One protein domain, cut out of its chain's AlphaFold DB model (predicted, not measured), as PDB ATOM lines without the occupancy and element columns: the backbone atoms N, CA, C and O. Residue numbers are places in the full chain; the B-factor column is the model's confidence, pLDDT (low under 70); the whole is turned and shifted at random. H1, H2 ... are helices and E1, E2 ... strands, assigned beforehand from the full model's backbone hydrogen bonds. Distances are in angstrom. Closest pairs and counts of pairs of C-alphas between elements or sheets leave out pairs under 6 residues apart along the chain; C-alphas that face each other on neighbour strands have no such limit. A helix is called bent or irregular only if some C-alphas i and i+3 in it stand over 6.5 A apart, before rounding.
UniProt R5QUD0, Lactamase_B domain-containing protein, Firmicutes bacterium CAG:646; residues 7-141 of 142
ATOM      1  N   VAL A   7     157.860 147.827 149.581       98.00
ATOM      2  CA  VAL A   7     158.047 146.475 150.125       98.00
ATOM      3  C   VAL A   7     158.882 146.573 151.388       98.00
ATOM      4  O   VAL A   7     159.973 147.142 151.362       98.00
ATOM      5  N   GLU A   8     158.383 145.987 152.467       98.31
ATOM      6  CA  GLU A   8     159.041 145.965 153.771       98.31
ATOM      7  C   GLU A   8     159.195 144.518 154.225       98.31
ATOM      8  O   GLU A   8     158.223 143.764 154.286       98.31
ATOM      9  N   GLN A   9     160.425 144.110 154.529       98.25
ATOM     10  CA  GLN A   9     160.686 142.785 155.074       98.25
ATOM     11  C   GLN A   9     160.433 142.797 156.586       98.25
ATOM     12  O   GLN A   9     161.101 143.519 157.322       98.25
ATOM     13  N   ILE A  10     159.465 141.993 157.030       98.19
ATOM     14  CA  ILE A  10     159.079 141.846 158.442       98.19
ATOM     15  C   ILE A  10     159.922 140.749 159.107       98.19
ATOM     16  O   ILE A  10     160.351 140.900 160.248       98.19
ATOM     17  N   ASP A  11     160.174 139.655 158.383       97.94
ATOM     18  CA  ASP A  11     161.003 138.524 158.816       97.94
ATOM     19  C   ASP A  11     161.699 137.890 157.592       97.94
ATOM     20  O   ASP A  11     161.399 138.218 156.441       97.94
ATOM     21  N   CYS A  12     162.619 136.956 157.817       96.69
ATOM     22  CA  CYS A  12     163.398 136.227 156.817       96.69
ATOM     23  C   CYS A  12     162.584 135.661 155.634       96.69
ATOM     24  O   CYS A  12     163.128 135.539 154.538       96.69
ATOM     25  N   ASN A  13     161.294 135.369 155.829       97.88
ATOM     26  CA  ASN A  13     160.382 134.850 154.808       97.88
ATOM     27  C   ASN A  13     159.059 135.636 154.663       97.88
ATOM     28  O   ASN A  13     158.164 135.171 153.955       97.88
ATOM     29  N   THR A  14     158.902 136.778 155.344       98.69
ATOM     30  CA  THR A  14     157.614 137.489 155.457       98.69
ATOM     31  C   THR A  14     157.757 138.969 155.107       98.69
ATOM     32  O   THR A  14     158.625 139.661 155.643       98.69
ATOM     33  N   PHE A  15     156.879 139.466 154.232       98.81
ATOM     34  CA  PHE A  15     156.942 140.812 153.658       98.81
ATOM     35  C   PHE A  15     155.578 141.514 153.698       98.81
ATOM     36  O   PHE A  15     154.561 140.898 153.372       98.81
ATOM     37  N   ALA A  16     155.564 142.813 154.003       98.69
ATOM     38  CA  ALA A  16     154.465 143.704 153.640       98.69
ATOM     39  C   ALA A  16     154.690 144.266 152.229       98.69
ATOM     40  O   ALA A  16     155.823 144.541 151.822       98.69
ATOM     41  N   ILE A  17     153.598 144.447 151.492       98.56
ATOM     42  CA  ILE A  17     153.546 145.099 150.186       98.56
ATOM     43  C   ILE A  17     152.450 146.169 150.284       98.56
ATOM     44  O   ILE A  17     151.269 145.838 150.371       98.56
ATOM     45  N   SER A  18     152.852 147.440 150.312       98.38
ATOM     46  CA  SER A  18     152.014 148.568 150.747       98.38
ATOM     47  C   SER A  18     151.827 149.605 149.633       98.38
ATOM     48  O   SER A  18     152.798 150.004 148.985       98.38
ATOM     49  N   GLU A  19     150.601 150.090 149.430       97.62
ATOM     50  CA  GLU A  19     150.230 151.101 148.424       97.62
ATOM     51  C   GLU A  19     150.180 152.531 149.016       97.62
ATOM     52  O   GLU A  19     149.305 153.317 148.660       97.62
ATOM     53  N   TYR A  20     151.141 152.902 149.879       96.81
ATOM     54  CA  TYR A  20     151.232 154.190 150.617       96.81
ATOM     55  C   TYR A  20     151.094 155.486 149.794       96.81
ATOM     56  O   TYR A  20     150.975 156.572 150.353       96.81
ATOM     57  N   LYS A  21     151.167 155.417 148.462       95.25
ATOM     58  CA  LYS A  21     150.893 156.572 147.596       95.25
ATOM     59  C   LYS A  21     149.405 156.888 147.485       95.25
ATOM     60  O   LYS A  21     149.061 157.991 147.076       95.25
ATOM     61  N   HIS A  22     148.534 155.936 147.798       97.00
ATOM     62  CA  HIS A  22     147.088 156.104 147.790       97.00
ATOM     63  C   HIS A  22     146.565 156.392 149.199       97.00
ATOM     64  O   HIS A  22     147.128 155.921 150.178       97.00
ATOM     65  N   TRP A  23     145.469 157.150 149.301       95.75
ATOM     66  CA  TRP A  23     144.913 157.582 150.590       95.75
ATOM     67  C   TRP A  23     144.371 156.434 151.454       95.75
ATOM     68  O   TRP A  23     144.205 156.607 152.656       95.75
ATOM     69  N   GLU A  24     144.067 155.291 150.836       94.81
ATOM     70  CA  GLU A  24     143.576 154.077 151.496       94.81
ATOM     71  C   GLU A  24     144.741 153.236 152.076       94.81
ATOM     72  O   GLU A  24     144.495 152.248 152.762       94.81
ATOM     73  N   GLU A  25     146.000 153.634 151.797       96.62
ATOM     74  CA  GLU A  25     147.285 153.075 152.276       96.62
ATOM     75  C   GLU A  25     147.367 151.533 152.281       96.62
ATOM     76  O   GLU A  25     148.070 150.920 153.080       96.62
ATOM     77  N   THR A  26     146.649 150.894 151.356       96.88
ATOM     78  CA  THR A  26     146.320 149.466 151.391       96.88
ATOM     79  C   THR A  26     147.544 148.553 151.499       96.88
ATOM     80  O   THR A  26     148.508 148.681 150.742       96.88
ATOM     81  N   HIS A  27     147.468 147.573 152.401       98.19
ATOM     82  CA  HIS A  27     148.503 146.563 152.616       98.19
ATOM     83  C   HIS A  27     148.105 145.199 152.039       98.19
ATOM     84  O   HIS A  27     146.935 144.818 151.998       98.19
ATOM     85  N   SER A  28     149.097 144.411 151.643       98.62
ATOM     86  CA  SER A  28     148.977 142.975 151.366       98.62
ATOM     87  C   SER A  28     150.244 142.274 151.861       98.62
ATOM     88  O   SER A  28     151.321 142.870 151.840       98.62
ATOM     89  N   TYR A  29     150.144 141.028 152.327       98.81
ATOM     90  CA  TYR A  29     151.252 140.351 153.021       98.81
ATOM     91  C   TYR A  29     151.669 139.070 152.308       98.81
ATOM     92  O   TYR A  29     150.834 138.208 152.042       98.81
ATOM     93  N   LEU A  30     152.963 138.917 152.025       98.81
ATOM     94  CA  LEU A  30     153.526 137.714 151.416       98.81
ATOM     95  C   LEU A  30     154.279 136.896 152.468       98.81
ATOM     96  O   LEU A  30     155.248 137.383 153.047       98.81
ATOM     97  N   LEU A  31     153.847 135.654 152.682       98.69
ATOM     98  CA  LEU A  31     154.481 134.679 153.568       98.69
ATOM     99  C   LEU A  31     155.028 133.522 152.723       98.69
ATOM    100  O   LEU A  31     154.263 132.768 152.112       98.69
ATOM    101  N   CYS A  32     156.348 133.365 152.686       98.56
ATOM    102  CA  CYS A  32     157.026 132.298 151.951       98.56
ATOM    103  C   CYS A  32     157.215 131.063 152.851       98.56
ATOM    104  O   CYS A  32     158.078 131.042 153.728       98.56
ATOM    105  N   GLY A  33     156.395 130.029 152.639       97.31
ATOM    106  CA  GLY A  33     156.601 128.705 153.232       97.31
ATOM    107  C   GLY A  33     157.638 127.884 152.459       97.31
ATOM    108  O   GLY A  33     158.318 128.396 151.578       97.31
ATOM    109  N   GLU A  34     157.738 126.589 152.761       97.62
ATOM    110  CA  GLU A  34     158.713 125.693 152.114       97.62
ATOM    111  C   GLU A  34     158.263 125.243 150.710       97.62
ATOM    112  O   GLU A  34     159.040 125.286 149.762       97.62
ATOM    113  N   GLU A  35     156.993 124.848 150.550       97.62
ATOM    114  CA  GLU A  35     156.450 124.390 149.256       97.62
ATOM    115  C   GLU A  35     155.738 125.487 148.448       97.62
ATOM    116  O   GLU A  35     155.537 125.341 147.240       97.62
ATOM    117  N   ARG A  36     155.238 126.532 149.119       97.31
ATOM    118  CA  ARG A  36     154.300 127.524 148.566       97.31
ATOM    119  C   ARG A  36     154.434 128.864 149.270       97.31
ATOM    120  O   ARG A  36     154.725 128.912 150.462       97.31
ATOM    121  N   ALA A  37     154.103 129.932 148.554       98.50
ATOM    122  CA  ALA A  37     153.891 131.243 149.152       98.50
ATOM    123  C   ALA A  37     152.390 131.517 149.335       98.50
ATOM    124  O   ALA A  37     151.575 131.197 148.461       98.50
ATOM    125  N   VAL A  38     152.030 132.132 150.458       98.50
ATOM    126  CA  VAL A  38     150.692 132.673 150.715       98.50
ATOM    127  C   VAL A  38     150.753 134.184 150.556       98.50
ATOM    128  O   VAL A  38     151.553 134.842 151.213       98.50
ATOM    129  N   LEU A  39     149.899 134.726 149.693       98.81
ATOM    130  CA  LEU A  39     149.677 136.160 149.560       98.81
ATOM    131  C   LEU A  39     148.323 136.503 150.193       98.81
ATOM    132  O   LEU A  39     147.283 136.070 149.697       98.81
ATOM    133  N   ILE A  40     148.340 137.245 151.294       98.69
ATOM    134  CA  ILE A  40     147.144 137.764 151.955       98.69
ATOM    135  C   ILE A  40     146.763 139.072 151.264       98.69
ATOM    136  O   ILE A  40     147.518 140.044 151.334       98.69
ATOM    137  N   ASP A  41     145.598 139.058 150.616       98.31
ATOM    138  CA  ASP A  41     145.039 140.132 149.784       98.31
ATOM    139  C   ASP A  41     145.923 140.583 148.606       98.31
ATOM    140  O   ASP A  41     147.006 140.056 148.365       98.31
ATOM    141  N   THR A  42     145.399 141.461 147.745       97.75
ATOM    142  CA  THR A  42     146.043 141.783 146.454       97.75
ATOM    143  C   THR A  42     146.031 143.259 146.062       97.75
ATOM    144  O   THR A  42     146.291 143.582 144.896       97.75
ATOM    145  N   GLY A  43     145.746 144.141 147.015       97.12
ATOM    146  CA  GLY A  43     145.739 145.585 146.817       97.12
ATOM    147  C   GLY A  43     144.621 146.110 145.908       97.12
ATOM    148  O   GLY A  43     143.892 145.364 145.238       97.12
ATOM    149  N   LEU A  44     144.553 147.439 145.827       96.38
ATOM    150  CA  LEU A  44     143.626 148.257 145.035       96.38
ATOM    151  C   LEU A  44     143.613 147.853 143.557       96.38
ATOM    152  O   LEU A  44     142.633 148.069 142.836       96.38
ATOM    153  N   GLY A  45     144.705 147.247 143.081       95.31
ATOM    154  CA  GLY A  45     144.860 146.776 141.709       95.31
ATOM    155  C   GLY A  45     145.121 147.898 140.707       95.31
ATOM    156  O   GLY A  45     144.872 147.688 139.510       95.31
ATOM    157  N   ILE A  46     145.585 149.049 141.211       96.00
ATOM    158  CA  ILE A  46     146.063 150.222 140.468       96.00
ATOM    159  C   ILE A  46     147.321 149.849 139.677       96.00
ATOM    160  O   ILE A  46     147.378 150.073 138.468       96.00
ATOM    161  N   SER A  47     148.280 149.191 140.334       95.69
ATOM    162  CA  SER A  47     149.445 148.571 139.697       95.69
ATOM    163  C   SER A  47     149.388 147.038 139.786       95.69
ATOM    164  O   SER A  47     148.489 146.442 140.386       95.69
ATOM    165  N   ASN A  48     150.342 146.365 139.143       95.62
ATOM    166  CA  ASN A  48     150.397 144.908 139.075       95.62
ATOM    167  C   ASN A  48     151.251 144.317 140.211       95.62
ATOM    168  O   ASN A  48     152.443 144.065 140.016       95.62
ATOM    169  N   ILE A  49     150.620 144.045 141.359       97.44
ATOM    170  CA  ILE A  49     151.259 143.455 142.551       97.44
ATOM    171  C   ILE A  49     151.986 142.130 142.263       97.44
ATOM    172  O   ILE A  49     153.006 141.833 142.880       97.44
ATOM    173  N   ARG A  50     151.543 141.352 141.261       97.31
ATOM    174  CA  ARG A  50     152.196 140.088 140.888       97.31
ATOM    175  C   ARG A  50     153.650 140.296 140.446       97.31
ATOM    176  O   ARG A  50     154.484 139.469 140.787       97.31
ATOM    177  N   LYS A  51     153.974 141.432 139.804       96.75
ATOM    178  CA  LYS A  51     155.363 141.802 139.454       96.75
ATOM    179  C   LYS A  51     156.270 141.982 140.676       96.75
ATOM    180  O   LYS A  51     157.478 141.874 140.523       96.75
ATOM    181  N   ILE A  52     155.705 142.308 141.840       97.50
ATOM    182  CA  ILE A  52     156.445 142.439 143.100       97.50
ATOM    183  C   ILE A  52     156.627 141.059 143.727       97.50
ATOM    184  O   ILE A  52     157.745 140.670 144.048       97.50
ATOM    185  N   VAL A  53     155.550 140.276 143.817       98.06
ATOM    186  CA  VAL A  53     155.588 138.917 144.380       98.06
ATOM    187  C   VAL A  53     156.564 138.011 143.615       98.06
ATOM    188  O   VAL A  53     157.359 137.323 144.245       98.06
ATOM    189  N   ASP A  54     156.603 138.100 142.280       97.56
ATOM    190  CA  ASP A  54     157.570 137.377 141.427       97.56
ATOM    191  C   ASP A  54     159.042 137.810 141.627       97.56
ATOM    192  O   ASP A  54     159.940 137.162 141.098       97.56
ATOM    193  N   THR A  55     159.316 138.893 142.368       97.25
ATOM    194  CA  THR A  55     160.685 139.284 142.781       97.25
ATOM    195  C   THR A  55     161.036 138.871 144.211       97.25
ATOM    196  O   THR A  55     162.188 139.006 144.612       97.25
ATOM    197  N   LEU A  56     160.062 138.363 144.974       97.81
ATOM    198  CA  LEU A  56     160.218 137.945 146.371       97.81
ATOM    199  C   LEU A  56     160.165 136.419 146.542       97.81
ATOM    200  O   LEU A  56     160.616 135.902 147.562       97.81
ATOM    201  N   THR A  57     159.610 135.684 145.571       98.06
ATOM    202  CA  THR A  57     159.544 134.219 145.611       98.06
ATOM    203  C   THR A  57     159.350 133.592 144.229       98.06
ATOM    204  O   THR A  57     158.632 134.123 143.387       98.06
ATOM    205  N   GLU A  58     159.941 132.412 144.023       97.62
ATOM    206  CA  GLU A  58     159.664 131.536 142.871       97.62
ATOM    207  C   GLU A  58     158.572 130.486 143.179       97.62
ATOM    208  O   GLU A  58     158.162 129.722 142.300       97.62
ATOM    209  N   LEU A  59     158.092 130.422 144.428       98.31
ATOM    210  CA  LEU A  59     157.169 129.385 144.889       98.31
ATOM    211  C   LEU A  59     155.761 129.524 144.274       98.31
ATOM    212  O   LEU A  59     155.300 130.633 143.994       98.31
ATOM    213  N   PRO A  60     154.998 128.423 144.136       97.81
ATOM    214  CA  PRO A  60     153.587 128.478 143.761       97.81
ATOM    215  C   PRO A  60     152.758 129.318 144.747       97.81
ATOM    216  O   PRO A  60     152.606 128.958 145.914       97.81
ATOM    217  N   ILE A  61     152.187 130.421 144.257       98.12
ATOM    218  CA  ILE A  61     151.416 131.375 145.067       98.12
ATOM    219  C   ILE A  61     149.959 130.916 145.228       98.12
ATOM    220  O   ILE A  61     149.261 130.656 144.239       98.12
ATOM    221  N   MET A  62     149.484 130.895 146.474       97.38
ATOM    222  CA  MET A  62     148.066 130.892 146.845       97.38
ATOM    223  C   MET A  62     147.692 132.285 147.361       97.38
ATOM    224  O   MET A  62     148.334 132.780 148.281       97.38
ATOM    225  N   VAL A  63     146.646 132.901 146.813       98.06
ATOM    226  CA  VAL A  63     146.041 134.093 147.426       98.06
ATOM    227  C   VAL A  63     145.049 133.651 148.497       98.06
ATOM    228  O   VAL A  63     144.256 132.744 148.244       98.06
ATOM    229  N   ILE A  64     145.052 134.304 149.656       97.06
ATOM    230  CA  ILE A  64     143.970 134.234 150.645       97.06
ATOM    231  C   ILE A  64     143.393 135.640 150.780       97.06
ATOM    232  O   ILE A  64     144.119 136.581 151.085       97.06
ATOM    233  N   THR A  65     142.098 135.785 150.529       95.75
ATOM    234  CA  THR A  65     141.387 137.060 150.658       95.75
ATOM    235  C   THR A  65     140.812 137.185 152.065       95.75
ATOM    236  O   THR A  65     140.127 136.263 152.513       95.75
ATOM    237  N   THR A  66     141.053 138.302 152.754       95.94
ATOM    238  CA  THR A  66     140.453 138.559 154.076       95.94
ATOM    239  C   THR A  66     138.973 138.904 153.961       95.94
ATOM    240  O   THR A  66     138.174 138.349 154.714       95.94
ATOM    241  N   HIS A  67     138.609 139.774 153.010       93.00
ATOM    242  CA  HIS A  67     137.224 140.057 152.629       93.00
ATOM    243  C   HIS A  67     137.094 140.677 151.222       93.00
ATOM    244  O   HIS A  67     138.066 141.142 150.625       93.00
ATOM    245  N   VAL A  68     135.891 140.675 150.641       91.19
ATOM    246  CA  VAL A  68     135.632 141.023 149.230       91.19
ATOM    247  C   VAL A  68     135.288 142.515 149.059       91.19
ATOM    248  O   VAL A  68     134.220 142.884 148.563       91.19
ATOM    249  N   HIS A  69     136.234 143.389 149.414       92.69
ATOM    250  CA  HIS A  69     136.251 144.812 149.031       92.69
ATOM    251  C   HIS A  69     137.311 145.104 147.941       92.69
ATOM    252  O   HIS A  69     138.024 144.203 147.497       92.69
ATOM    253  N   TRP A  70     137.315 146.313 147.361       92.06
ATOM    254  CA  TRP A  70     138.036 146.618 146.104       92.06
ATOM    255  C   TRP A  70     139.562 146.696 146.262       92.06
ATOM    256  O   TRP A  70     140.299 146.284 145.366       92.06
ATOM    257  N   ASP A  71     139.974 147.205 147.410       94.25
ATOM    258  CA  ASP A  71     141.287 147.273 148.043       94.25
ATOM    259  C   ASP A  71     141.873 145.892 148.365       94.25
ATOM    260  O   ASP A  71     143.068 145.677 148.210       94.25
ATOM    261  N   HIS A  72     141.046 144.904 148.699       95.75
ATOM    262  CA  HIS A  72     141.533 143.541 148.931       95.75
ATOM    263  C   HIS A  72     141.625 142.709 147.630       95.75
ATOM    264  O   HIS A  72     142.562 141.921 147.445       95.75
ATOM    265  N   ILE A  73     140.702 142.907 146.672       94.19
ATOM    266  CA  ILE A  73     140.559 142.042 145.476       94.19
ATOM    267  C   ILE A  73     141.085 142.625 144.153       94.19
ATOM    268  O   ILE A  73     140.963 141.977 143.104       94.19
ATOM    269  N   GLY A  74     141.618 143.846 144.134       94.56
ATOM    270  CA  GLY A  74     141.981 144.547 142.900       94.56
ATOM    271  C   GLY A  74     143.069 143.842 142.080       94.56
ATOM    272  O   GLY A  74     143.030 143.863 140.840       94.56
ATOM    273  N   GLY A  75     144.018 143.169 142.733       95.19
ATOM    274  CA  GLY A  75     145.068 142.375 142.089       95.19
ATOM    275  C   GLY A  75     144.701 140.919 141.760       95.19
ATOM    276  O   GLY A  75     145.435 140.294 140.991       95.19
ATOM    277  N   HIS A  76     143.561 140.378 142.223       94.56
ATOM    278  CA  HIS A  76     143.121 138.982 141.977       94.56
ATOM    279  C   HIS A  76     143.233 138.539 140.506       94.56
ATOM    280  O   HIS A  76     143.524 137.379 140.218       94.56
ATOM    281  N   LYS A  77     143.042 139.470 139.560       92.00
ATOM    282  CA  LYS A  77     143.170 139.257 138.106       92.00
ATOM    283  C   LYS A  77     144.528 138.693 137.646       92.00
ATOM    284  O   LYS A  77     144.610 138.179 136.532       92.00
ATOM    285  N   TYR A  78     145.570 138.770 138.478       94.12
ATOM    286  CA  TYR A  78     146.922 138.276 138.187       94.12
ATOM    287  C   TYR A  78     147.245 136.893 138.792       94.12
ATOM    288  O   TYR A  78     148.333 136.361 138.552       94.12
ATOM    289  N   PHE A  79     146.321 136.288 139.550       94.31
ATOM    290  CA  PHE A  79     146.563 135.052 140.303       94.31
ATOM    291  C   PHE A  79     145.631 133.908 139.886       94.31
ATOM    292  O   PHE A  79     144.484 134.111 139.480       94.31
ATOM    293  N   LYS A  80     146.146 132.673 139.967       91.69
ATOM    294  CA  LYS A  80     145.418 131.459 139.564       91.69
ATOM    295  C   LYS A  80     144.699 130.771 140.722       91.69
ATOM    296  O   LYS A  80     143.623 130.231 140.499       91.69
ATOM    297  N   PHE A  81     145.274 130.749 141.916       93.62
ATOM    298  CA  PHE A  81     144.693 130.074 143.074       93.62
ATOM    299  C   PHE A  81     144.331 131.135 144.105       93.62
ATOM    300  O   PHE A  81     145.199 131.912 144.501       93.62
ATOM    301  N   ILE A  82     143.046 131.217 144.449       93.81
ATOM    302  CA  ILE A  82     142.494 132.255 145.325       93.81
ATOM    303  C   ILE A  82     141.525 131.584 146.294       93.81
ATOM    304  O   ILE A  82     140.599 130.901 145.856       93.81
ATOM    305  N   ALA A  83     141.732 131.764 147.591       93.69
ATOM    306  CA  ALA A  83     140.872 131.254 148.646       93.69
ATOM    307  C   ALA A  83     140.106 132.407 149.310       93.69
ATOM    308  O   ALA A  83     140.701 133.427 149.651       93.69
ATOM    309  N   VAL A  84     138.791 132.251 149.469       92.00
ATOM    310  CA  VAL A  84     137.867 133.279 149.987       92.00
ATOM    311  C   VAL A  84     136.851 132.600 150.906       92.00
ATOM    312  O   VAL A  84     136.532 131.430 150.697       92.00
ATOM    313  N   HIS A  85     136.320 133.284 151.916       91.38
ATOM    314  CA  HIS A  85     135.299 132.704 152.795       91.38
ATOM    315  C   HIS A  85     133.994 132.374 152.028       91.38
ATOM    316  O   HIS A  85     133.580 133.149 151.159       91.38
ATOM    317  N   GLU A  86     133.317 131.246 152.317       88.31
ATOM    318  CA  GLU A  86     132.112 130.838 151.550       88.31
ATOM    319  C   GLU A  86     130.993 131.905 151.600       88.31
ATOM    320  O   GLU A  86     130.300 132.105 150.601       88.31
ATOM    321  N   ALA A  87     130.877 132.668 152.694       89.38
ATOM    322  CA  ALA A  87     129.859 133.717 152.842       89.38
ATOM    323  C   ALA A  87     129.940 134.856 151.797       89.38
ATOM    324  O   ALA A  87     128.924 135.480 151.494       89.38
ATOM    325  N   GLU A  88     131.112 135.126 151.214       87.31
ATOM    326  CA  GLU A  88     131.321 136.250 150.277       87.31
ATOM    327  C   GLU A  88     131.338 135.831 148.799       87.31
ATOM    328  O   GLU A  88     131.488 136.648 147.882       87.31
ATOM    329  N   LYS A  89     131.129 134.540 148.543       85.25
ATOM    330  CA  LYS A  89     131.035 133.923 147.215       85.25
ATOM    331  C   LYS A  89     130.107 134.676 146.260       85.25
ATOM    332  O   LYS A  89     130.418 134.802 145.072       85.25
ATOM    333  N   GLU A  90     128.997 135.221 146.757       83.19
ATOM    334  CA  GLU A  90     128.044 136.006 145.959       83.19
ATOM    335  C   GLU A  90     128.533 137.421 145.612       83.19
ATOM    336  O   GLU A  90     128.139 137.968 144.578       83.19
ATOM    337  N   TRP A  91     129.422 138.014 146.414       82.81
ATOM    338  CA  TRP A  91     129.976 139.348 146.147       82.81
ATOM    339  C   TRP A  91     130.951 139.299 144.966       82.81
ATOM    340  O   TRP A  91     130.961 140.198 144.125       82.81
ATOM    341  N   LEU A  92     131.688 138.197 144.821       78.69
ATOM    342  CA  LEU A  92     132.454 137.907 143.608       78.69
ATOM    343  C   LEU A  92     131.529 137.610 142.414       78.69
ATOM    344  O   LEU A  92     131.690 138.198 141.346       78.69
ATOM    345  N   SER A  93     130.578 136.684 142.584       69.06
ATOM    346  CA  SER A  93     129.917 135.977 141.469       69.06
ATOM    347  C   SER A  93     128.578 136.553 140.989       69.06
ATOM    348  O   SER A  93     128.259 136.447 139.804       69.06
ATOM    349  N   VAL A  94     127.792 137.164 141.880       66.44
ATOM    350  CA  VAL A  94     126.428 137.644 141.595       66.44
ATOM    351  C   VAL A  94     126.380 139.169 141.620       66.44
ATOM    352  O   VAL A  94     125.966 139.801 140.645       66.44
ATOM    353  N   LYS A  95     126.814 139.780 142.729       69.12
ATOM    354  CA  LYS A  95     126.719 141.226 142.945       69.12
ATOM    355  C   LYS A  95     127.734 141.711 143.987       69.12
ATOM    356  O   LYS A  95     127.391 141.859 145.152       69.12
ATOM    357  N   PHE A  96     128.933 142.106 143.539       76.75
ATOM    358  CA  PHE A  96     129.809 142.985 144.342       76.75
ATOM    359  C   PHE A  96     128.974 144.180 144.830       76.75
ATOM    360  O   PHE A  96     128.279 144.763 143.979       76.75
ATOM    361  N   PRO A  97     128.972 144.491 146.139       74.69
ATOM    362  CA  PRO A  97     127.884 145.230 146.784       74.69
ATOM    363  C   PRO A  97     127.739 146.667 146.273       74.69
ATOM    364  O   PRO A  97     126.626 147.186 146.179       74.69
ATOM    365  N   ILE A  98     128.857 147.278 145.880       84.19
ATOM    366  CA  ILE A  98     128.970 148.689 145.504       84.19
ATOM    367  C   ILE A  98     129.058 148.835 143.965       84.19
ATOM    368  O   ILE A  98     129.672 147.996 143.294       84.19
ATOM    369  N   PRO A  99     128.450 149.869 143.345       89.69
ATOM    370  CA  PRO A  99     128.597 150.122 141.910       89.69
ATOM    371  C   PRO A  99     130.051 150.425 141.524       89.69
ATOM    372  O   PRO A  99     130.729 151.185 142.209       89.69
ATOM    373  N   LEU A 100     130.516 149.921 140.374       89.69
ATOM    374  CA  LEU A 100     131.897 150.141 139.912       89.69
ATOM    375  C   LEU A 100     132.260 151.634 139.794       89.69
ATOM    376  O   LEU A 100     133.409 151.995 140.019       89.69
ATOM    377  N   GLN A 101     131.297 152.509 139.485       92.06
ATOM    378  CA  GLN A 101     131.547 153.951 139.448       92.06
ATOM    379  C   GLN A 101     131.841 154.538 140.836       92.06
ATOM    380  O   GLN A 101     132.673 155.427 140.939       92.06
ATOM    381  N   VAL A 102     131.226 154.024 141.906       93.50
ATOM    382  CA  VAL A 102     131.527 154.465 143.280       93.50
ATOM    383  C   VAL A 102     132.937 154.023 143.674       93.50
ATOM    384  O   VAL A 102     133.695 154.837 144.183       93.50
ATOM    385  N   VAL A 103     133.343 152.795 143.325       93.44
ATOM    386  CA  VAL A 103     134.733 152.334 143.517       93.44
ATOM    387  C   VAL A 103     135.727 153.235 142.774       93.44
ATOM    388  O   VAL A 103     136.722 153.662 143.348       93.44
ATOM    389  N   LYS A 104     135.447 153.590 141.512       95.25
ATOM    390  CA  LYS A 104     136.286 154.527 140.743       95.25
ATOM    391  C   LYS A 104     136.338 155.921 141.369       95.25
ATOM    392  O   LYS A 104     137.401 156.531 141.368       95.25
ATOM    393  N   ASN A 105     135.223 156.409 141.908       95.81
ATOM    394  CA  ASN A 105     135.179 157.691 142.604       95.81
ATOM    395  C   ASN A 105     136.018 157.654 143.895       95.81
ATOM    396  O   ASN A 105     136.749 158.607 144.129       95.81
ATOM    397  N   ASN A 106     135.973 156.567 144.677       95.00
ATOM    398  CA  ASN A 106     136.804 156.387 145.878       95.00
ATOM    399  C   ASN A 106     138.299 156.317 145.528       95.00
ATOM    400  O   ASN A 106     139.105 157.027 146.123       95.00
ATOM    401  N   ILE A 107     138.672 155.537 144.506       95.25
ATOM    402  CA  ILE A 107     140.065 155.454 144.039       95.25
ATOM    403  C   ILE A 107     140.607 156.845 143.675       95.25
ATOM    404  O   ILE A 107     141.754 157.138 143.987       95.25
ATOM    405  N   MET A 108     139.784 157.709 143.074       96.06
ATOM    406  CA  MET A 108     140.181 159.051 142.630       96.06
ATOM    407  C   MET A 108     139.813 160.190 143.604       96.06
ATOM    408  O   MET A 108     139.948 161.350 143.215       96.06
ATOM    409  N   CYS A 109     139.299 159.920 144.814       95.44
ATOM    410  CA  CYS A 109     138.714 160.992 145.639       95.44
ATOM    411  C   CYS A 109     139.763 161.968 146.189       95.44
ATOM    412  O   CYS A 109     139.493 163.164 146.274       95.44
ATOM    413  N   ASN A 110     140.963 161.462 146.487       95.12
ATOM    414  CA  ASN A 110     142.130 162.251 146.860       95.12
ATOM    415  C   ASN A 110     143.177 162.153 145.731       95.12
ATOM    416  O   ASN A 110     143.390 161.059 145.204       95.12
ATOM    417  N   PRO A 111     143.836 163.260 145.340       91.88
ATOM    418  CA  PRO A 111     144.859 163.238 144.298       91.88
ATOM    419  C   PRO A 111     146.160 162.595 144.800       91.88
ATOM    420  O   PRO A 111     146.626 162.902 145.895       91.88
ATOM    421  N   CYS A 112     146.779 161.755 143.968       92.81
ATOM    422  CA  CYS A 112     148.087 161.154 144.225       92.81
ATOM    423  C   CYS A 112     148.856 160.855 142.927       92.81
ATOM    424  O   CYS A 112     148.276 160.837 141.838       92.81
ATOM    425  N   ASP A 113     150.153 160.556 143.054       93.25
ATOM    426  CA  ASP A 113     151.042 160.177 141.947       93.25
ATOM    427  C   ASP A 113     150.777 158.735 141.470       93.25
ATOM    428  O   ASP A 113     151.551 157.807 141.733       93.25
ATOM    429  N   PHE A 114     149.649 158.541 140.779       95.00
ATOM    430  CA  PHE A 114     149.283 157.277 140.134       95.00
ATOM    431  C   PHE A 114     150.358 156.803 139.130       95.00
ATOM    432  O   PHE A 114     151.033 157.632 138.514       95.00
ATOM    433  N   PRO A 115     150.490 155.481 138.889       94.94
ATOM    434  CA  PRO A 115     151.419 154.944 137.894       94.94
ATOM    435  C   PRO A 115     151.145 155.493 136.494       94.94
ATOM    436  O   PRO A 115     149.994 155.704 136.106       94.94
ATOM    437  N   SER A 116     152.202 155.652 135.701       92.88
ATOM    438  CA  SER A 116     152.132 156.282 134.373       92.88
ATOM    439  C   SER A 116     151.250 155.533 133.354       92.88
ATOM    440  O   SER A 116     150.766 156.127 132.385       92.88
ATOM    441  N   ASP A 117     151.007 154.236 133.574       92.31
ATOM    442  CA  ASP A 117     150.129 153.382 132.771       92.31
ATOM    443  C   ASP A 117     148.707 153.208 133.349       92.31
ATOM    444  O   ASP A 117     147.836 152.655 132.659       92.31
ATOM    445  N   PHE A 118     148.431 153.717 134.557       94.81
ATOM    446  CA  PHE A 118     147.121 153.616 135.204       94.81
ATOM    447  C   PHE A 118     146.066 154.493 134.517       94.81
ATOM    448  O   PHE A 118     146.310 155.647 134.169       94.81
ATOM    449  N   LYS A 119     144.867 153.930 134.308       94.69
ATOM    450  CA  LYS A 119     143.736 154.588 133.630       94.69
ATOM    451  C   LYS A 119     142.422 154.170 134.279       94.69
ATOM    452  O   LYS A 119     141.973 153.034 134.092       94.69
ATOM    453  N   VAL A 120     141.802 155.069 135.044       94.56
ATOM    454  CA  VAL A 120     140.597 154.773 135.840       94.56
ATOM    455  C   VAL A 120     139.402 154.359 134.972       94.56
ATOM    456  O   VAL A 120     138.576 153.546 135.388       94.56
ATOM    457  N   GLU A 121     139.340 154.784 133.710       94.06
ATOM    458  CA  GLU A 121     138.332 154.349 132.731       94.06
ATOM    459  C   GLU A 121     138.427 152.835 132.493       94.06
ATOM    460  O   GLU A 121     137.405 152.148 132.415       94.06
ATOM    461  N   LYS A 122     139.655 152.301 132.477       92.19
ATOM    462  CA  LYS A 122     139.955 150.870 132.319       92.19
ATOM    463  C   LYS A 122     139.887 150.080 133.629       92.19
ATOM    464  O   LYS A 122     139.892 148.852 133.567       92.19
ATOM    465  N   TYR A 123     139.799 150.739 134.787       92.06
ATOM    466  CA  TYR A 123     139.699 150.055 136.078       92.06
ATOM    467  C   TYR A 123     138.444 149.172 136.162       92.06
ATOM    468  O   TYR A 123     137.347 149.584 135.765       92.06
ATOM    469  N   GLN A 124     138.615 147.961 136.694       86.25
ATOM    470  CA  GLN A 124     137.572 146.959 136.912       86.25
ATOM    471  C   GLN A 124     137.892 146.180 138.195       86.25
ATOM    472  O   GLN A 124     138.991 145.637 138.318       86.25
ATOM    473  N   THR A 125     136.924 146.072 139.110       79.00
ATOM    474  CA  THR A 125     136.941 145.032 140.152       79.00
ATOM    475  C   THR A 125     136.649 143.664 139.518       79.00
ATOM    476  O   THR A 125     136.187 143.587 138.376       79.00
ATOM    477  N   MET A 126     136.900 142.559 140.229       71.50
ATOM    478  CA  MET A 126     136.766 141.190 139.695       71.50
ATOM    479  C   MET A 126     135.307 140.686 139.568       71.50
ATOM    480  O   MET A 126     134.922 139.672 140.144       71.50
ATOM    481  N   LYS A 127     134.513 141.393 138.750       62.38
ATOM    482  CA  LYS A 127     133.234 141.027 138.077       62.38
ATOM    483  C   LYS A 127     133.351 139.870 136.941       62.38
ATOM    484  O   LYS A 127     133.489 140.779 136.125       62.38
ATOM    485  N   GLN A 128     133.200 139.027 137.961       51.09
ATOM    486  CA  GLN A 128     133.143 137.595 137.662       51.09
ATOM    487  C   GLN A 128     132.112 137.298 136.549       51.09
ATOM    488  O   GLN A 128     130.905 137.454 136.710       51.09
ATOM    489  N   LYS A 129     132.601 136.915 135.366       42.47
ATOM    490  CA  LYS A 129     131.786 136.472 134.220       42.47
ATOM    491  C   LYS A 129     131.207 135.067 134.437       42.47
ATOM    492  O   LYS A 129     131.933 134.154 134.813       42.47
ATOM    493  N   LYS A 130     129.938 134.867 134.061       36.91
ATOM    494  CA  LYS A 130     129.222 133.578 134.186       36.91
ATOM    495  C   LYS A 130     129.829 132.393 133.414       36.91
ATOM    496  O   LYS A 130     129.497 131.263 133.738       36.91
ATOM    497  N   ASN A 131     130.706 132.629 132.433       32.94
ATOM    498  CA  ASN A 131     131.409 131.583 131.682       32.94
ATOM    499  C   ASN A 131     132.930 131.820 131.714       32.94
ATOM    500  O   ASN A 131     133.414 132.763 131.089       32.94
ATOM    501  N   GLY A 132     133.663 130.921 132.383       35.12
ATOM    502  CA  GLY A 132     135.114 130.736 132.244       35.12
ATOM    503  C   GLY A 132     136.018 131.713 133.008       35.12
ATOM    504  O   GLY A 132     136.361 132.778 132.499       35.12
ATOM    505  N   TYR A 133     136.522 131.283 134.171       43.50
ATOM    506  CA  TYR A 133     137.727 131.852 134.792       43.50
ATOM    507  C   TYR A 133     138.942 130.965 134.532       43.50
ATOM    508  O   TYR A 133     138.828 129.746 134.435       43.50
ATOM    509  N   ARG A 134     140.123 131.590 134.441       48.56
ATOM    510  CA  ARG A 134     141.417 130.888 134.523       48.56
ATOM    511  C   ARG A 134     141.877 130.668 135.970       48.56
ATOM    512  O   ARG A 134     142.831 129.925 136.180       48.56
ATOM    513  N   SER A 135     141.217 131.319 136.927       57.91
ATOM    514  CA  SER A 135     141.502 131.250 138.358       57.91
ATOM    515  C   SER A 135     140.538 130.287 139.051       57.91
ATOM    516  O   SER A 135     139.324 130.391 138.878       57.91
ATOM    517  N   ASN A 136     141.087 129.375 139.846       67.81
ATOM    518  CA  ASN A 136     140.350 128.447 140.686       67.81
ATOM    519  C   ASN A 136     140.080 129.125 142.035       67.81
ATOM    520  O   ASN A 136     141.019 129.357 142.801       67.81
ATOM    521  N   PHE A 137     138.811 129.417 142.320       72.31
ATOM    522  CA  PHE A 137     138.380 129.865 143.642       72.31
ATOM    523  C   PHE A 137     138.154 128.662 144.564       72.31
ATOM    524  O   PHE A 137     137.383 127.761 144.230       72.31
ATOM    525  N   LEU A 138     138.810 128.669 145.723       77.62
ATOM    526  CA  LEU A 138     138.520 127.785 146.847       77.62
ATOM    527  C   LEU A 138     137.652 128.554 147.847       77.62
ATOM    528  O   LEU A 138     138.015 129.656 148.250       77.62
ATOM    529  N   PHE A 139     136.521 127.982 148.252       75.62
ATOM    530  CA  PHE A 139     135.687 128.570 149.298       75.62
ATOM    531  C   PHE A 139     136.008 127.916 150.641       75.62
ATOM    532  O   PHE A 139     135.986 126.690 150.753       75.62
ATOM    533  N   LEU A 140     136.383 128.738 151.618       67.69
ATOM    534  CA  LEU A 140     136.824 128.316 152.943       67.69
ATOM    535  C   LEU A 140     135.664 128.330 153.944       67.69
ATOM    536  O   LEU A 140     134.846 129.251 153.932       67.69
ATOM    537  N   CYS A 141     135.696 127.335 154.836       59.59
ATOM    538  CA  CYS A 141     134.768 127.080 155.942       59.59
ATOM    539  C   CYS A 141     133.315 126.728 155.558       59.59
ATOM    540  O   CYS A 141     132.810 127.067 154.490       59.59
TER     541      CYS A 141
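This is residues 7 to 141 of the 142 residues of the protein "Lactamase_B domain-containing protein" of Firmicutes bacterium CAG:646 (UniProt R5QUD0). A strongly twisted sheet of seven strands forms a wall, with H1 over one of its faces; H2 sits near the middle of the domain, while H3 is at the E7 edge and H4 away from the sheet. From H4 a long stretch with no named element, residues 108 to 135, leads back to E7. The printed part has 135 residues with seven named strands and four named helices, in the order E1 E2 E3 E4 H1 E5 H2 E6 H3 H4 E7; the mixed sheet runs E1, E2, E3, E4, E5, E6, E7. The class is mixed, helices and strands, with under half of the residues in named elements. The whole is compact, with a radius of gyration of the C-alphas of 14.7 A and spans of 41 by 35 by 22 A.

The strands are E1, residues 7 to 11, starting at C-alpha 7 (158.047, 146.475, 150.125); E2, 14 to 18, 13.3 A; E3, 27 to 32, 16.6 A; E4, 37 to 40; E5, 61 to 64; E6, 81 to 85, 13.8 A; and E7, 136 to 140, ending at C-alpha 140 (136.824, 128.316, 152.943). The helices are H1, residues 50 to 56, 10.0 A; H2, 70 to 73; H3, 86 to 93, 11.5 A; and H4, 100 to 107, 10.6 A. H3 is irregular: C-alphas 87 and 90 are 7.5 A apart.

E1 to E4 form a meander, each strand the antiparallel neighbour of the one before, with three hairpins. N 8 and O 16 are 3.0 A apart between E1 and E2, N 17 and O 28 2.8 A between E2 and E3, and N 31 and O 38 2.8 A between E3 and E4. E4, E5, E6 and E7 are parallel, each to the next: N 62 and O 37 are 2.9 A apart, N 83 and O 63 2.8 A, and N 138 and O 82 2.9 A. Three strand-helix-strand units, parallel neighbour strands with helices between, have right-handed crossovers: E4, H1, E5; E5, H2, E6; and E6, H3 H4, E7. H1 is on the sheet over E3, at a height of 8.1 A, slantwise at 45 degrees on the local plane; the closest C-alphas, of Leu 30 and Val 53, are 7.4 A apart. H2 only grazes the sheet with residues 71 to 73, and H3 with residues 86 to 92; the closest C-alphas of H3 and E7, those of Glu 86 and Phe 139, are 4.8 A apart. H4 is not on the sheet; it is close to H2 but not clearly touching, the closest C-alphas, of Trp 70 and Val 103, being 7.1 A apart. Every O i to N i+4 pair is within hydrogen-bond range in H4, but 2 of 3 in H1 and 2 of 4 in H3; H2 is too short for such a pair.

The two C-alphas farthest apart, of Glu 34 and Gln 101, are 41.2 A apart. The printed part has no cut, and the link from H4 to E7 is long, with 28 residues. The mean pLDDT of the printed part is 89.4; residues 93 to 95, 127 to 136 and 140 to 141 are under 70.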